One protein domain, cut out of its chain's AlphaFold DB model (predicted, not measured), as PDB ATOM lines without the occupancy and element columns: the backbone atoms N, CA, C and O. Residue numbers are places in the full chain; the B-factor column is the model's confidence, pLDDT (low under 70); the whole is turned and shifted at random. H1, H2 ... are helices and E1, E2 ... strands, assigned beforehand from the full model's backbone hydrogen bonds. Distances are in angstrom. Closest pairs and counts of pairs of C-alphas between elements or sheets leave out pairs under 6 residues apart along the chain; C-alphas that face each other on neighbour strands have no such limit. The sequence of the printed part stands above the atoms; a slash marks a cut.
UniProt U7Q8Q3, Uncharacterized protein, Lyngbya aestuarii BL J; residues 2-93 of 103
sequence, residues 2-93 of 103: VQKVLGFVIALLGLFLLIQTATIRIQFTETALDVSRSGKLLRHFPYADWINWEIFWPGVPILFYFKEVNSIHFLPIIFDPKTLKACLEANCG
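Overview. This is residues 2 to 93 of the 103 residues of an uncharacterized protein of Lyngbya aestuarii BL J (UniProt U7Q8Q3). A long straight arm, the helix H1, sticks out with residues 2 to 19 from a compact body of two small three-stranded sheets. The second sheet has the helix H2 over one face, and H2 also reaches the first sheet, while the first sheet joins the end of the arm. The printed part has 92 residues, with two named helices and six named strands in the order H1, E1, E2, E3, E4, E5, E6, H2; the sheets run E1 E2 E3 and E4 E5 E6, both antiparallel, and the class is mixed, helices and strands. The whole is loose, with a radius of gyration of the C-alphas of 15.9 A, and elongated, with spans of 51 by 30 by 24 A, its length made by the arm.

Arrangement. H1, residues 2 to 23, stands free in residues 2 to 19. E1, residues 24 to 28, E2, residues 32 to 37, and E3, residues 40 to 46, form a meander, each strand the antiparallel neighbour of the one before. H1 is only just on this sheet, with 5 pairs of C-alphas within 10 A, and only grazes it with its residues 20 to 23; the closest C-alphas of H1 and E2 are those of Thr 23 and Arg 37, 5.3 A apart. E1 and E2 are a hairpin, with N 27 and O 34 within hydrogen-bond range at 2.8 A. E2 and E3 are a hairpin too, with N 35 and O 43 at 2.9 A. E4, residues 50 to 56, meets E3 only through their link. E4, E5, residues 62 to 68, and E6, residues 71 to 77, form the second meander. In the hairpin of E4 and E5, N 54 and O 65 are 2.8 A apart; in that of E5 and E6, N 75 and O 64 are 2.8 A apart, both within hydrogen-bond range. E3 and E5 are only just apart, their closest C-alphas being 8.3 A from each other. H2, residues 81 to 92, is on the sheet E4 E5 E6 at a height over the sheet of 10.2 A. It lies over E5, with 6 of its 12 C-alphas falling on E5 and 2 on E4, and runs along the strands, at 1 degrees to E5 on the local plane. The closest C-alphas of H2 and E5 are those of Ile 62 and Pro 81, 7.1 A apart. H2 is also on the sheet E1 E2 E3; the closest C-alphas of E1 and H2 are those of Phe 28 and Cys 87, 7.8 A apart. H1 and H2 are apart. In H1 and H2 every O i to N i+4 pair is within hydrogen-bond range.

Along the chain. H1 begins at C-alpha 2, at (-31.517, -47.298, 36.117), and measures 31.7 A to C-alpha 23. E1 measures 13.5 A, E2 16.1 A and E3 17.0 A, which ends at C-alpha 46, at (-29.930, -50.030, -11.498). E4 measures 17.3 A, E5 19.8 A and E6 18.9 A. H2 measures 15.7 A and ends at C-alpha 92, at (-38.382, -45.478, -13.339).

Size, cuts and confidence. The two C-alphas farthest apart are those of Val 2 and Gly 93, at 51.9 A. Without the free stretch, the body has 74 residues and spans 28 by 28 by 21 A, with a radius of gyration of 11.9 A. The printed part has no cut, and the seven links between successive named elements are tight. The mean pLDDT of the printed part is 85.9; residues 58, 60 and 61, between E4 and E5, are under 70.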
ATOM      1  N   VAL A   2     -30.980 -46.765  37.388       88.75
ATOM      2  CA  VAL A   2     -31.517 -47.298  36.117       88.75
ATOM      3  C   VAL A   2     -31.909 -46.224  35.092       88.75
ATOM      4  O   VAL A   2     -31.474 -46.307  33.952       88.75
ATOM      5  N   GLN A   3     -32.639 -45.169  35.480       90.56
ATOM      6  CA  GLN A   3     -33.036 -44.101  34.542       90.56
ATOM      7  C   GLN A   3     -31.845 -43.371  33.897       90.56
ATOM      8  O   GLN A   3     -31.902 -43.028  32.721       90.56
ATOM      9  N   LYS A   4     -30.749 -43.162  34.643       94.00
ATOM     10  CA  LYS A   4     -29.542 -42.497  34.124       94.00
ATOM     11  C   LYS A   4     -28.794 -43.390  33.133       94.00
ATOM     12  O   LYS A   4     -28.347 -42.905  32.102       94.00
ATOM     13  N   VAL A   5     -28.704 -44.690  33.428       95.75
ATOM     14  CA  VAL A   5     -28.092 -45.685  32.532       95.75
ATOM     15  C   VAL A   5     -28.916 -45.836  31.256       95.75
ATOM     16  O   VAL A   5     -28.363 -45.772  30.165       95.75
ATOM     17  N   LEU A   6     -30.239 -45.958  31.380       95.88
ATOM     18  CA  LEU A   6     -31.133 -46.065  30.232       95.88
ATOM     19  C   LEU A   6     -31.058 -44.817  29.345       95.88
ATOM     20  O   LEU A   6     -30.896 -44.938  28.136       95.88
ATOM     21  N   GLY A   7     -31.102 -43.622  29.945       95.88
ATOM     22  CA  GLY A   7     -30.949 -42.365  29.211       95.88
ATOM     23  C   GLY A   7     -29.606 -42.266  28.487       95.88
ATOM     24  O   GLY A   7     -29.566 -41.861  27.330       95.88
ATOM     25  N   PHE A   8     -28.517 -42.702  29.126       96.38
ATOM     26  CA  PHE A   8     -27.193 -42.738  28.503       96.38
ATOM     27  C   PHE A   8     -27.132 -43.708  27.315       96.38
ATOM     28  O   PHE A   8     -26.637 -43.339  26.253       96.38
ATOM     29  N   VAL A   9     -27.688 -44.916  27.450       97.06
ATOM     30  CA  VAL A   9     -27.759 -45.896  26.352       97.06
ATOM     31  C   VAL A   9     -28.577 -45.350  25.180       97.06
ATOM     32  O   VAL A   9     -28.142 -45.450  24.036       97.06
ATOM     33  N   ILE A  10     -29.724 -44.720  25.454       96.56
ATOM     34  CA  ILE A  10     -30.559 -44.094  24.420       96.56
ATOM     35  C   ILE A  10     -29.805 -42.949  23.733       96.56
ATOM     36  O   ILE A  10     -29.836 -42.855  22.508       96.56
ATOM     37  N   ALA A  11     -29.094 -42.106  24.487       96.19
ATOM     38  CA  ALA A  11     -28.310 -41.011  23.924       96.19
ATOM     39  C   ALA A  11     -27.177 -41.522  23.019       96.19
ATOM     40  O   ALA A  11     -26.986 -40.996  21.924       96.19
ATOM     41  N   LEU A  12     -26.465 -42.574  23.438       97.00
ATOM     42  CA  LEU A  12     -25.438 -43.213  22.615       97.00
ATOM     43  C   LEU A  12     -26.021 -43.830  21.342       97.00
ATOM     44  O   LEU A  12     -25.456 -43.642  20.266       97.00
ATOM     45  N   LEU A  13     -27.156 -44.526  21.444       94.94
ATOM     46  CA  LEU A  13     -27.849 -45.076  20.281       94.94
ATOM     47  C   LEU A  13     -28.287 -43.960  19.324       94.94
ATOM     48  O   LEU A  13     -28.044 -44.055  18.125       94.94
ATOM     49  N   GLY A  14     -28.878 -42.882  19.843       93.31
ATOM     50  CA  GLY A  14     -29.289 -41.725  19.051       93.31
ATOM     51  C   GLY A  14     -28.112 -41.060  18.335       93.31
ATOM     52  O   GLY A  14     -28.200 -40.784  17.142       93.31
ATOM     53  N   LEU A  15     -26.985 -40.871  19.028       94.69
ATOM     54  CA  LEU A  15     -25.761 -40.333  18.434       94.69
ATOM     55  C   LEU A  15     -25.203 -41.257  17.342       94.69
ATOM     56  O   LEU A  15     -24.825 -40.791  16.270       94.69
ATOM     57  N   PHE A  16     -25.182 -42.566  17.589       92.31
ATOM     58  CA  PHE A  16     -24.746 -43.556  16.608       92.31
ATOM     59  C   PHE A  16     -25.618 -43.532  15.348       92.31
ATOM     60  O   PHE A  16     -25.092 -43.514  14.235       92.31
ATOM     61  N   LEU A  17     -26.943 -43.478  15.507       87.88
ATOM     62  CA  LEU A  17     -27.879 -43.358  14.389       87.88
ATOM     63  C   LEU A  17     -27.692 -42.031  13.641       87.88
ATOM     64  O   LEU A  17     -27.645 -42.041  12.415       87.88
ATOM     65  N   LEU A  18     -27.485 -40.917  14.352       88.06
ATOM     66  CA  LEU A  18     -27.215 -39.611  13.743       88.06
ATOM     67  C   LEU A  18     -25.956 -39.644  12.865       88.06
ATOM     68  O   LEU A  18     -25.990 -39.190  11.723       88.06
ATOM     69  N   ILE A  19     -24.858 -40.211  13.369       87.94
ATOM     70  CA  ILE A  19     -23.604 -40.349  12.612       87.94
ATOM     71  C   ILE A  19     -23.809 -41.255  11.389       87.94
ATOM     72  O   ILE A  19     -23.343 -40.935  10.292       87.94
ATOM     73  N   GLN A  20     -24.524 -42.373  11.542       83.38
ATOM     74  CA  GLN A  20     -24.821 -43.264  10.420       83.38
ATOM     75  C   GLN A  20     -25.638 -42.562   9.331       83.38
ATOM     76  O   GLN A  20     -25.251 -42.595   8.164       83.38
ATOM     77  N   THR A  21     -26.717 -41.870   9.696       81.62
ATOM     78  CA  THR A  21     -27.551 -41.135   8.735       81.62
ATOM     79  C   THR A  21     -26.804 -39.959   8.103       81.62
ATOM     80  O   THR A  21     -26.992 -39.692   6.924       81.62
ATOM     81  N   ALA A  22     -25.915 -39.278   8.833       84.00
ATOM     82  CA  ALA A  22     -25.132 -38.168   8.285       84.00
ATOM     83  C   ALA A  22     -24.054 -38.614   7.279       84.00
ATOM     84  O   ALA A  22     -23.631 -37.831   6.426       84.00
ATOM     85  N   THR A  23     -23.587 -39.860   7.382       85.56
ATOM     86  CA  THR A  23     -22.522 -40.391   6.518       85.56
ATOM     87  C   THR A  23     -23.055 -41.115   5.290       85.56
ATOM     88  O   THR A  23     -22.375 -41.105   4.262       85.56
ATOM     89  N   ILE A  24     -24.242 -41.721   5.375       86.94
ATOM     90  CA  ILE A  24     -24.890 -42.424   4.266       86.94
ATOM     91  C   ILE A  24     -25.699 -41.427   3.438       86.94
ATOM     92  O   ILE A  24     -26.578 -40.738   3.947       86.94
ATOM     93  N   ARG A  25     -25.418 -41.366   2.138       85.81
ATOM     94  CA  ARG A  25     -26.148 -40.541   1.178       85.81
ATOM     95  C   ARG A  25     -26.769 -41.423   0.114       85.81
ATOM     96  O   ARG A  25     -26.113 -42.310  -0.425       85.81
ATOM     97  N   ILE A  26     -28.026 -41.138  -0.183       85.69
ATOM     98  CA  ILE A  26     -28.776 -41.751  -1.271       85.69
ATOM     99  C   ILE A  26     -28.813 -40.729  -2.406       85.69
ATOM    100  O   ILE A  26     -29.170 -39.573  -2.173       85.69
ATOM    101  N   GLN A  27     -28.424 -41.134  -3.610       86.81
ATOM    102  CA  GLN A  27     -28.374 -40.277  -4.787       86.81
ATOM    103  C   GLN A  27     -29.109 -40.944  -5.947       86.81
ATOM    104  O   GLN A  27     -28.780 -42.057  -6.344       86.81
ATOM    105  N   PHE A  28     -30.102 -40.247  -6.493       86.88
ATOM    106  CA  PHE A  28     -30.734 -40.634  -7.748       86.88
ATOM    107  C   PHE A  28     -29.842 -40.157  -8.896       86.88
ATOM    108  O   PHE A  28     -29.466 -38.983  -8.943       86.88
ATOM    109  N   THR A  29     -29.459 -41.076  -9.773       88.31
ATOM    110  CA  THR A  29     -28.748 -40.786 -11.024       88.31
ATOM    111  C   THR A  29     -29.708 -40.990 -12.194       88.31
ATOM    112  O   THR A  29     -30.878 -41.293 -11.983       88.31
ATOM    113  N   GLU A  30     -29.239 -40.834 -13.429       86.62
ATOM    114  CA  GLU A  30     -30.085 -41.048 -14.611       86.62
ATOM    115  C   GLU A  30     -30.516 -42.516 -14.778       86.62
ATOM    116  O   GLU A  30     -31.559 -42.789 -15.363       86.62
ATOM    117  N   THR A  31     -29.732 -43.475 -14.270       87.69
ATOM    118  CA  THR A  31     -29.952 -44.913 -14.527       87.69
ATOM    119  C   THR A  31     -30.012 -45.785 -13.273       87.69
ATOM    120  O   THR A  31     -30.379 -46.960 -13.370       87.69
ATOM    121  N   ALA A  32     -29.665 -45.251 -12.100       90.69
ATOM    122  CA  ALA A  32     -29.594 -46.020 -10.862       90.69
ATOM    123  C   ALA A  32     -29.776 -45.184  -9.590       90.69
ATOM    124  O   ALA A  32     -29.491 -43.985  -9.546       90.69
ATOM    125  N   LEU A  33     -30.174 -45.853  -8.508       90.38
ATOM    126  CA  LEU A  33     -30.089 -45.324  -7.153       90.38
ATOM    127  C   LEU A  33     -28.752 -45.731  -6.531       90.38
ATOM    128  O   LEU A  33     -28.510 -46.907  -6.263       90.38
ATOM    129  N   ASP A  34     -27.911 -44.750  -6.236       91.00
ATOM    130  CA  ASP A  34     -26.634 -44.975  -5.575       91.00
ATOM    131  C   ASP A  34     -26.736 -44.717  -4.080       91.00
ATOM    132  O   ASP A  34     -27.234 -43.688  -3.619       91.00
ATOM    133  N   VAL A  35     -26.197 -45.649  -3.303       89.00
ATOM    134  CA  VAL A  35     -25.975 -45.472  -1.873       89.00
ATOM    135  C   VAL A  35     -24.485 -45.319  -1.660       89.00
ATOM    136  O   VAL A  35     -23.710 -46.252  -1.870       89.00
ATOM    137  N   SER A  36     -24.075 -44.137  -1.222       90.25
ATOM    138  CA  SER A  36     -22.691 -43.830  -0.886       90.25
ATOM    139  C   SER A  36     -22.535 -43.609   0.612       90.25
ATOM    140  O   SER A  36     -23.469 -43.212   1.307       90.25
ATOM    141  N   ARG A  37     -21.338 -43.863   1.135       88.62
ATOM    142  CA  ARG A  37     -20.962 -43.498   2.501       88.62
ATOM    143  C   ARG A  37     -19.665 -42.726   2.473       88.62
ATOM    144  O   ARG A  37     -18.662 -43.225   1.966       88.62
ATOM    145  N   SER A  38     -19.696 -41.509   3.005       86.69
ATOM    146  CA  SER A  38     -18.542 -40.601   3.016       86.69
ATOM    147  C   SER A  38     -17.905 -40.427   1.625       86.69
ATOM    148  O   SER A  38     -16.685 -40.434   1.494       86.69
ATOM    149  N   GLY A  39     -18.731 -40.336   0.575       84.31
ATOM    150  CA  GLY A  39     -18.285 -40.161  -0.815       84.31
ATOM    151  C   GLY A  39     -17.855 -41.442  -1.539       84.31
ATOM    152  O   GLY A  39     -17.586 -41.396  -2.733       84.31
ATOM    153  N   LYS A  40     -17.824 -42.598  -0.864       90.06
ATOM    154  CA  LYS A  40     -17.558 -43.895  -1.500       90.06
ATOM    155  C   LYS A  40     -18.867 -44.597  -1.844       90.06
ATOM    156  O   LYS A  40     -19.687 -44.807  -0.951       90.06
ATOM    157  N   LEU A  41     -19.036 -45.009  -3.099       91.38
ATOM    158  CA  LEU A  41     -20.151 -45.855  -3.525       91.38
ATOM    159  C   LEU A  41     -20.130 -47.174  -2.735       91.38
ATOM    160  O   LEU A  41     -19.155 -47.924  -2.785       91.38
ATOM    161  N   LEU A  42     -21.181 -47.424  -1.957       89.69
ATOM    162  CA  LEU A  42     -21.372 -48.679  -1.229       89.69
ATOM    163  C   LEU A  42     -22.198 -49.664  -2.038       89.69
ATOM    164  O   LEU A  42     -21.923 -50.863  -2.010       89.69
ATOM    165  N   ARG A  43     -23.239 -49.165  -2.703       88.31
ATOM    166  CA  ARG A  43     -24.151 -49.986  -3.484       88.31
ATOM    167  C   ARG A  43     -24.757 -49.175  -4.617       88.31
ATOM    168  O   ARG A  43     -25.049 -47.998  -4.438       88.31
ATOM    169  N   HIS A  44     -24.930 -49.849  -5.739       90.94
ATOM    170  CA  HIS A  44     -25.514 -49.338  -6.965       90.94
ATOM    171  C   HIS A  44     -26.764 -50.165  -7.255       90.94
ATOM    172  O   HIS A  44     -26.678 -51.395  -7.245       90.94
ATOM    173  N   PHE A  45     -27.902 -49.508  -7.455       91.06
ATOM    174  CA  PHE A  45     -29.189 -50.153  -7.711       91.06
ATOM    175  C   PHE A  45     -29.743 -49.682  -9.064       91.06
ATOM    176  O   PHE A  45     -30.405 -48.639  -9.113       91.06
ATOM    177  N   PRO A  46     -29.465 -50.400 -10.164       90.88
ATOM    178  CA  PRO A  46     -29.930 -50.030 -11.498       90.88
ATOM    179  C   PRO A  46     -31.457 -50.048 -11.587       90.88
ATOM    180  O   PRO A  46     -32.088 -51.033 -11.207       90.88
ATOM    181  N   TYR A  47     -32.064 -49.006 -12.157       88.44
ATOM    182  CA  TYR A  47     -33.525 -48.943 -12.313       88.44
ATOM    183  C   TYR A  47     -34.077 -50.049 -13.219       88.44
ATOM    184  O   TYR A  47     -35.223 -50.458 -13.059       88.44
ATOM    185  N   ALA A  48     -33.254 -50.574 -14.132       86.56
ATOM    186  CA  ALA A  48     -33.610 -51.687 -15.010       86.56
ATOM    187  C   ALA A  48     -33.931 -52.988 -14.249       86.56
ATOM    188  O   ALA A  48     -34.702 -53.806 -14.747       86.56
ATOM    189  N   ASP A  49     -33.381 -53.163 -13.043       88.06
ATOM    190  CA  ASP A  49     -33.594 -54.361 -12.223       88.06
ATOM    191  C   ASP A  49     -34.794 -54.223 -11.272       88.06
ATOM    192  O   ASP A  49     -35.122 -55.157 -10.529       88.06
ATOM    193  N   TRP A  50     -35.448 -53.057 -11.261       89.00
ATOM    194  CA  TRP A  50     -36.542 -52.755 -10.347       89.00
ATOM    195  C   TRP A  50     -37.863 -53.311 -10.878       89.00
ATOM    196  O   TRP A  50     -38.276 -53.059 -12.004       89.00
ATOM    197  N   ILE A  51     -38.566 -54.049 -10.023       86.62
ATOM    198  CA  ILE A  51     -39.882 -54.633 -10.308       86.62
ATOM    199  C   ILE A  51     -41.001 -53.731  -9.787       86.62
ATOM    200  O   ILE A  51     -42.072 -53.647 -10.383       86.62
ATOM    201  N   ASN A  52     -40.787 -53.113  -8.628       86.94
ATOM    202  CA  ASN A  52     -41.795 -52.308  -7.951       86.94
ATOM    203  C   ASN A  52     -41.118 -51.273  -7.057       86.94
ATOM    204  O   ASN A  52     -40.060 -51.548  -6.486       86.94
ATOM    205  N   TRP A  53     -41.772 -50.133  -6.870       88.31
ATOM    206  CA  TRP A  53     -41.404 -49.151  -5.861       88.31
ATOM    207  C   TRP A  53     -42.660 -48.549  -5.239       88.31
ATOM    208  O   TRP A  53     -43.665 -48.349  -5.912       88.31
ATOM    209  N   GLU A  54     -42.620 -48.280  -3.938       85.94
ATOM    210  CA  GLU A  54     -43.747 -47.713  -3.198       85.94
ATOM    211  C   GLU A  54     -43.228 -46.709  -2.162       85.94
ATOM    212  O   GLU A  54     -42.170 -46.890  -1.557       85.94
ATOM    213  N   ILE A  55     -43.969 -45.619  -1.968       85.06
ATOM    214  CA  ILE A  55     -43.709 -44.644  -0.909       85.06
ATOM    215  C   ILE A  55     -44.830 -44.782   0.113       85.06
ATOM    216  O   ILE A  55     -45.992 -44.505  -0.186       85.06
ATOM    217  N   PHE A  56     -44.477 -45.182   1.327       82.88
ATOM    218  CA  PHE A  56     -45.399 -45.277   2.444       82.88
ATOM    219  C   PHE A  56     -45.228 -44.076   3.375       82.88
ATOM    220  O   PHE A  56     -44.127 -43.552   3.536       82.88
ATOM    221  N   TRP A  57     -46.321 -43.690   4.038       76.00
ATOM    222  CA  TRP A  57     -46.335 -42.618   5.038       76.00
ATOM    223  C   TRP A  57     -45.731 -41.311   4.492       76.00
ATOM    224  O   TRP A  57     -44.667 -40.908   4.941       76.00
ATOM    225  N   PRO A  58     -46.398 -40.591   3.568       67.00
ATOM    226  CA  PRO A  58     -45.896 -39.309   3.050       67.00
ATOM    227  C   PRO A  58     -45.805 -38.189   4.116       67.00
ATOM    228  O   PRO A  58     -45.478 -37.054   3.781       67.00
ATOM    229  N   GLY A  59     -46.119 -38.483   5.385       71.44
ATOM    230  CA  GLY A  59     -45.729 -37.671   6.540       71.44
ATOM    231  C   GLY A  59     -44.260 -37.898   6.915       71.44
ATOM    232  O   GLY A  59     -43.472 -38.346   6.098       71.44
ATOM    233  N   VAL A  60     -43.863 -37.594   8.150       63.12
ATOM    234  CA  VAL A  60     -42.466 -37.757   8.590       63.12
ATOM    235  C   VAL A  60     -42.371 -38.891   9.615       63.12
ATOM    236  O   VAL A  60     -43.156 -38.871  10.567       63.12
ATOM    237  N   PRO A  61     -41.411 -39.833   9.497       61.03
ATOM    238  CA  PRO A  61     -40.480 -40.065   8.381       61.03
ATOM    239  C   PRO A  61     -41.105 -40.897   7.245       61.03
ATOM    240  O   PRO A  61     -41.862 -41.833   7.497       61.03
ATOM    241  N   ILE A  62     -40.737 -40.583   6.001       76.69
ATOM    242  CA  ILE A  62     -41.251 -41.265   4.807       76.69
ATOM    243  C   ILE A  62     -40.548 -42.606   4.680       76.69
ATOM    244  O   ILE A  62     -39.323 -42.673   4.783       76.69
ATOM    245  N   LEU A  63     -41.295 -43.676   4.429       82.88
ATOM    246  CA  LEU A  63     -40.710 -44.990   4.198       82.88
ATOM    247  C   LEU A  63     -40.756 -45.306   2.707       82.88
ATOM    248  O   LEU A  63     -41.823 -45.531   2.143       82.88
ATOM    249  N   PHE A  64     -39.593 -45.336   2.069       85.69
ATOM    250  CA  PHE A  64     -39.463 -45.729   0.676       85.69
ATOM    251  C   PHE A  64     -39.114 -47.203   0.559       85.69
ATOM    252  O   PHE A  64     -38.243 -47.722   1.257       85.69
ATOM    253  N   TYR A  65     -39.803 -47.868  -0.350       87.12
ATOM    254  CA  TYR A  65     -39.665 -49.277  -0.640       87.12
ATOM    255  C   TYR A  65     -39.368 -49.460  -2.119       87.12
ATOM    256  O   TYR A  65     -40.026 -48.854  -2.963       87.12
ATOM    257  N   PHE A  66     -38.433 -50.349  -2.432       87.94
ATOM    258  CA  PHE A  66     -38.274 -50.852  -3.789       87.94
ATOM    259  C   PHE A  66     -37.854 -52.319  -3.779       87.94
ATOM    260  O   PHE A  66     -37.196 -52.808  -2.856       87.94
ATOM    261  N   LYS A  67     -38.283 -53.034  -4.817       84.50
ATOM    262  CA  LYS A  67     -38.001 -54.450  -5.027       84.50
ATOM    263  C   LYS A  67     -37.224 -54.620  -6.319       84.50
ATOM    264  O   LYS A  67     -37.695 -54.215  -7.376       84.50
ATOM    265  N   GLU A  68     -36.095 -55.297  -6.216       85.62
ATOM    266  CA  GLU A  68     -35.309 -55.790  -7.340       85.62
ATOM    267  C   GLU A  68     -35.647 -57.260  -7.614       85.62
ATOM    268  O   GLU A  68     -36.272 -57.932  -6.786       85.62
ATOM    269  N   VAL A  69     -35.192 -57.798  -8.748       79.75
ATOM    270  CA  VAL A  69     -35.384 -59.216  -9.110       79.75
ATOM    271  C   VAL A  69     -34.998 -60.175  -7.976       79.75
ATOM    272  O   VAL A  69     -35.733 -61.120  -7.693       79.75
ATOM    273  N   ASN A  70     -33.894 -59.893  -7.279       78.50
ATOM    274  CA  ASN A  70     -33.317 -60.783  -6.266       78.50
ATOM    275  C   ASN A  70     -33.331 -60.210  -4.836       78.50
ATOM    276  O   ASN A  70     -32.748 -60.815  -3.936       78.50
ATOM    277  N   SER A  71     -33.929 -59.035  -4.595       81.44
ATOM    278  CA  SER A  71     -33.837 -58.383  -3.281       81.44
ATOM    279  C   SER A  71     -34.953 -57.377  -3.007       81.44
ATOM    280  O   SER A  71     -35.576 -56.843  -3.919       81.44
ATOM    281  N   ILE A  72     -35.213 -57.123  -1.726       84.81
ATOM    282  CA  ILE A  72     -36.214 -56.167  -1.252       84.81
ATOM    283  C   ILE A  72     -35.518 -55.168  -0.332       84.81
ATOM    284  O   ILE A  72     -34.815 -55.581   0.591       84.81
ATOM    285  N   HIS A  73     -35.771 -53.875  -0.540       85.56
ATOM    286  CA  HIS A  73     -35.135 -52.802   0.216       85.56
ATOM    287  C   HIS A  73     -36.164 -51.844   0.813       85.56
ATOM    288  O   HIS A  73     -37.129 -51.448   0.158       85.56
ATOM    289  N   PHE A  74     -35.920 -51.448   2.062       83.88
ATOM    290  CA  PHE A  74     -36.686 -50.436   2.783       83.88
ATOM    291  C   PHE A  74     -35.735 -49.348   3.263       83.88
ATOM    292  O   PHE A  74     -34.780 -49.626   3.989       83.88
ATOM    293  N   LEU A  75     -36.001 -48.110   2.865       83.19
ATOM    294  CA  LEU A  75     -35.183 -46.953   3.185       83.19
ATOM    295  C   LEU A  75     -36.046 -45.900   3.886       83.19
ATOM    296  O   LEU A  75     -37.001 -45.396   3.289       83.19
ATOM    297  N   PRO A  76     -35.734 -45.539   5.141       77.69
ATOM    298  CA  PRO A  76     -36.307 -44.349   5.741       77.69
ATOM    299  C   PRO A  76     -35.715 -43.119   5.052       77.69
ATOM    300  O   PRO A  76     -34.502 -42.991   4.882       77.69
ATOM    301  N   ILE A  77     -36.591 -42.213   4.654       74.75
ATOM    302  CA  ILE A  77     -36.274 -41.044   3.855       74.75
ATOM    303  C   ILE A  77     -36.764 -39.788   4.578       74.75
ATOM    304  O   ILE A  77     -37.886 -39.721   5.080       74.75
ATOM    305  N   ILE A  78     -35.892 -38.777   4.624       70.69
ATOM    306  CA  ILE A  78     -36.135 -37.477   5.270       70.69
ATOM    307  C   ILE A  78     -36.039 -36.345   4.228       70.69
ATOM    308  O   ILE A  78     -35.469 -35.289   4.481       70.69
ATOM    309  N   PHE A  79     -36.529 -36.584   3.013       73.44
ATOM    310  CA  PHE A  79     -36.591 -35.584   1.939       73.44
ATOM    311  C   PHE A  79     -38.022 -35.433   1.427       73.44
ATOM    312  O   PHE A  79     -38.874 -36.261   1.727       73.44
ATOM    313  N   ASP A  80     -38.298 -34.347   0.702       81.62
ATOM    314  CA  ASP A  80     -39.650 -34.009   0.254       81.62
ATOM    315  C   ASP A  80     -40.293 -35.168  -0.546       81.62
ATOM    316  O   ASP A  80     -39.757 -35.570  -1.587       81.62
ATOM    317  N   PRO A  81     -41.443 -35.708  -0.093       79.50
ATOM    318  CA  PRO A  81     -42.052 -36.892  -0.698       79.50
ATOM    319  C   PRO A  81     -42.526 -36.623  -2.125       79.50
ATOM    320  O   PRO A  81     -42.536 -37.534  -2.951       79.50
ATOM    321  N   LYS A  82     -42.919 -35.379  -2.429       83.62
ATOM    322  CA  LYS A  82     -43.395 -34.998  -3.765       83.62
ATOM    323  C   LYS A  82     -42.250 -35.001  -4.768       83.62
ATOM    324  O   LYS A  82     -42.386 -35.593  -5.834       83.62
ATOM    325  N   THR A  83     -41.120 -34.401  -4.402       84.69
ATOM    326  CA  THR A  83     -39.899 -34.403  -5.214       84.69
ATOM    327  C   THR A  83     -39.391 -35.823  -5.437       84.69
ATOM    328  O   THR A  83     -39.078 -36.189  -6.566       84.69
ATOM    329  N   LEU A  84     -39.371 -36.653  -4.386       84.94
ATOM    330  CA  LEU A  84     -38.990 -38.062  -4.504       84.94
ATOM    331  C   LEU A  84     -39.871 -38.799  -5.514       84.94
ATOM    332  O   LEU A  84     -39.359 -39.460  -6.414       84.94
ATOM    333  N   LYS A  85     -41.193 -38.662  -5.376       84.88
ATOM    334  CA  LYS A  85     -42.151 -39.295  -6.279       84.88
ATOM    335  C   LYS A  85     -41.947 -38.837  -7.726       84.88
ATOM    336  O   LYS A  85     -41.868 -39.683  -8.607       84.88
ATOM    337  N   ALA A  86     -41.803 -37.532  -7.960       87.19
ATOM    338  CA  ALA A  86     -41.579 -36.990  -9.299       87.19
ATOM    339  C   ALA A  86     -40.279 -37.522  -9.932       87.19
ATOM    340  O   ALA A  86     -40.273 -37.892 -11.102       87.19
ATOM    341  N   CYS A  87     -39.193 -37.621  -9.154       84.50
ATOM    342  CA  CYS A  87     -37.949 -38.242  -9.615       84.50
ATOM    343  C   CYS A  87     -38.134 -39.721  -9.972       84.50
ATOM    344  O   CYS A  87     -37.633 -40.163 -11.002       84.50
ATOM    345  N   LEU A  88     -38.840 -40.489  -9.141       86.75
ATOM    346  CA  LEU A  88     -39.097 -41.908  -9.400       86.75
ATOM    347  C   LEU A  88     -39.963 -42.108 -10.646       86.75
ATOM    348  O   LEU A  88     -39.645 -42.949 -11.477       86.75
ATOM    349  N   GLU A  89     -41.010 -41.304 -10.819       87.12
ATOM    350  CA  GLU A  89     -41.862 -41.353 -12.011       87.12
ATOM    351  C   GLU A  89     -41.091 -40.968 -13.282       87.12
ATOM    352  O   GLU A  89     -41.289 -41.595 -14.320       87.12
ATOM    353  N   ALA A  90     -40.184 -39.989 -13.210       85.75
ATOM    354  CA  ALA A  90     -39.384 -39.561 -14.358       85.75
ATOM    355  C   ALA A  90     -38.319 -40.589 -14.781       85.75
ATOM    356  O   ALA A  90     -38.092 -40.759 -15.976       85.75
ATOM    357  N   ASN A  91     -37.671 -41.265 -13.823       83.00
ATOM    358  CA  ASN A  91     -36.551 -42.174 -14.108       83.00
ATOM    359  C   ASN A  91     -36.968 -43.649 -14.211       83.00
ATOM    360  O   ASN A  91     -36.415 -44.391 -15.018       83.00
ATOM    361  N   CYS A  92     -37.939 -44.083 -13.405       81.56
ATOM    362  CA  CYS A  92     -38.382 -45.478 -13.339       81.56
ATOM    363  C   CYS A  92     -39.767 -45.689 -13.967       81.56
ATOM    364  O   CYS A  92     -40.188 -46.830 -14.149       81.56
ATOM    365  N   GLY A  93     -40.507 -44.617 -14.268       79.50
ATOM    366  CA  GLY A  93     -41.914 -44.718 -14.642       79.50
ATOM    367  C   GLY A  93     -42.796 -45.217 -13.490       79.50
ATOM    368  O   GLY A  93     -42.375 -45.367 -12.339       79.50
TER     369      GLY A  93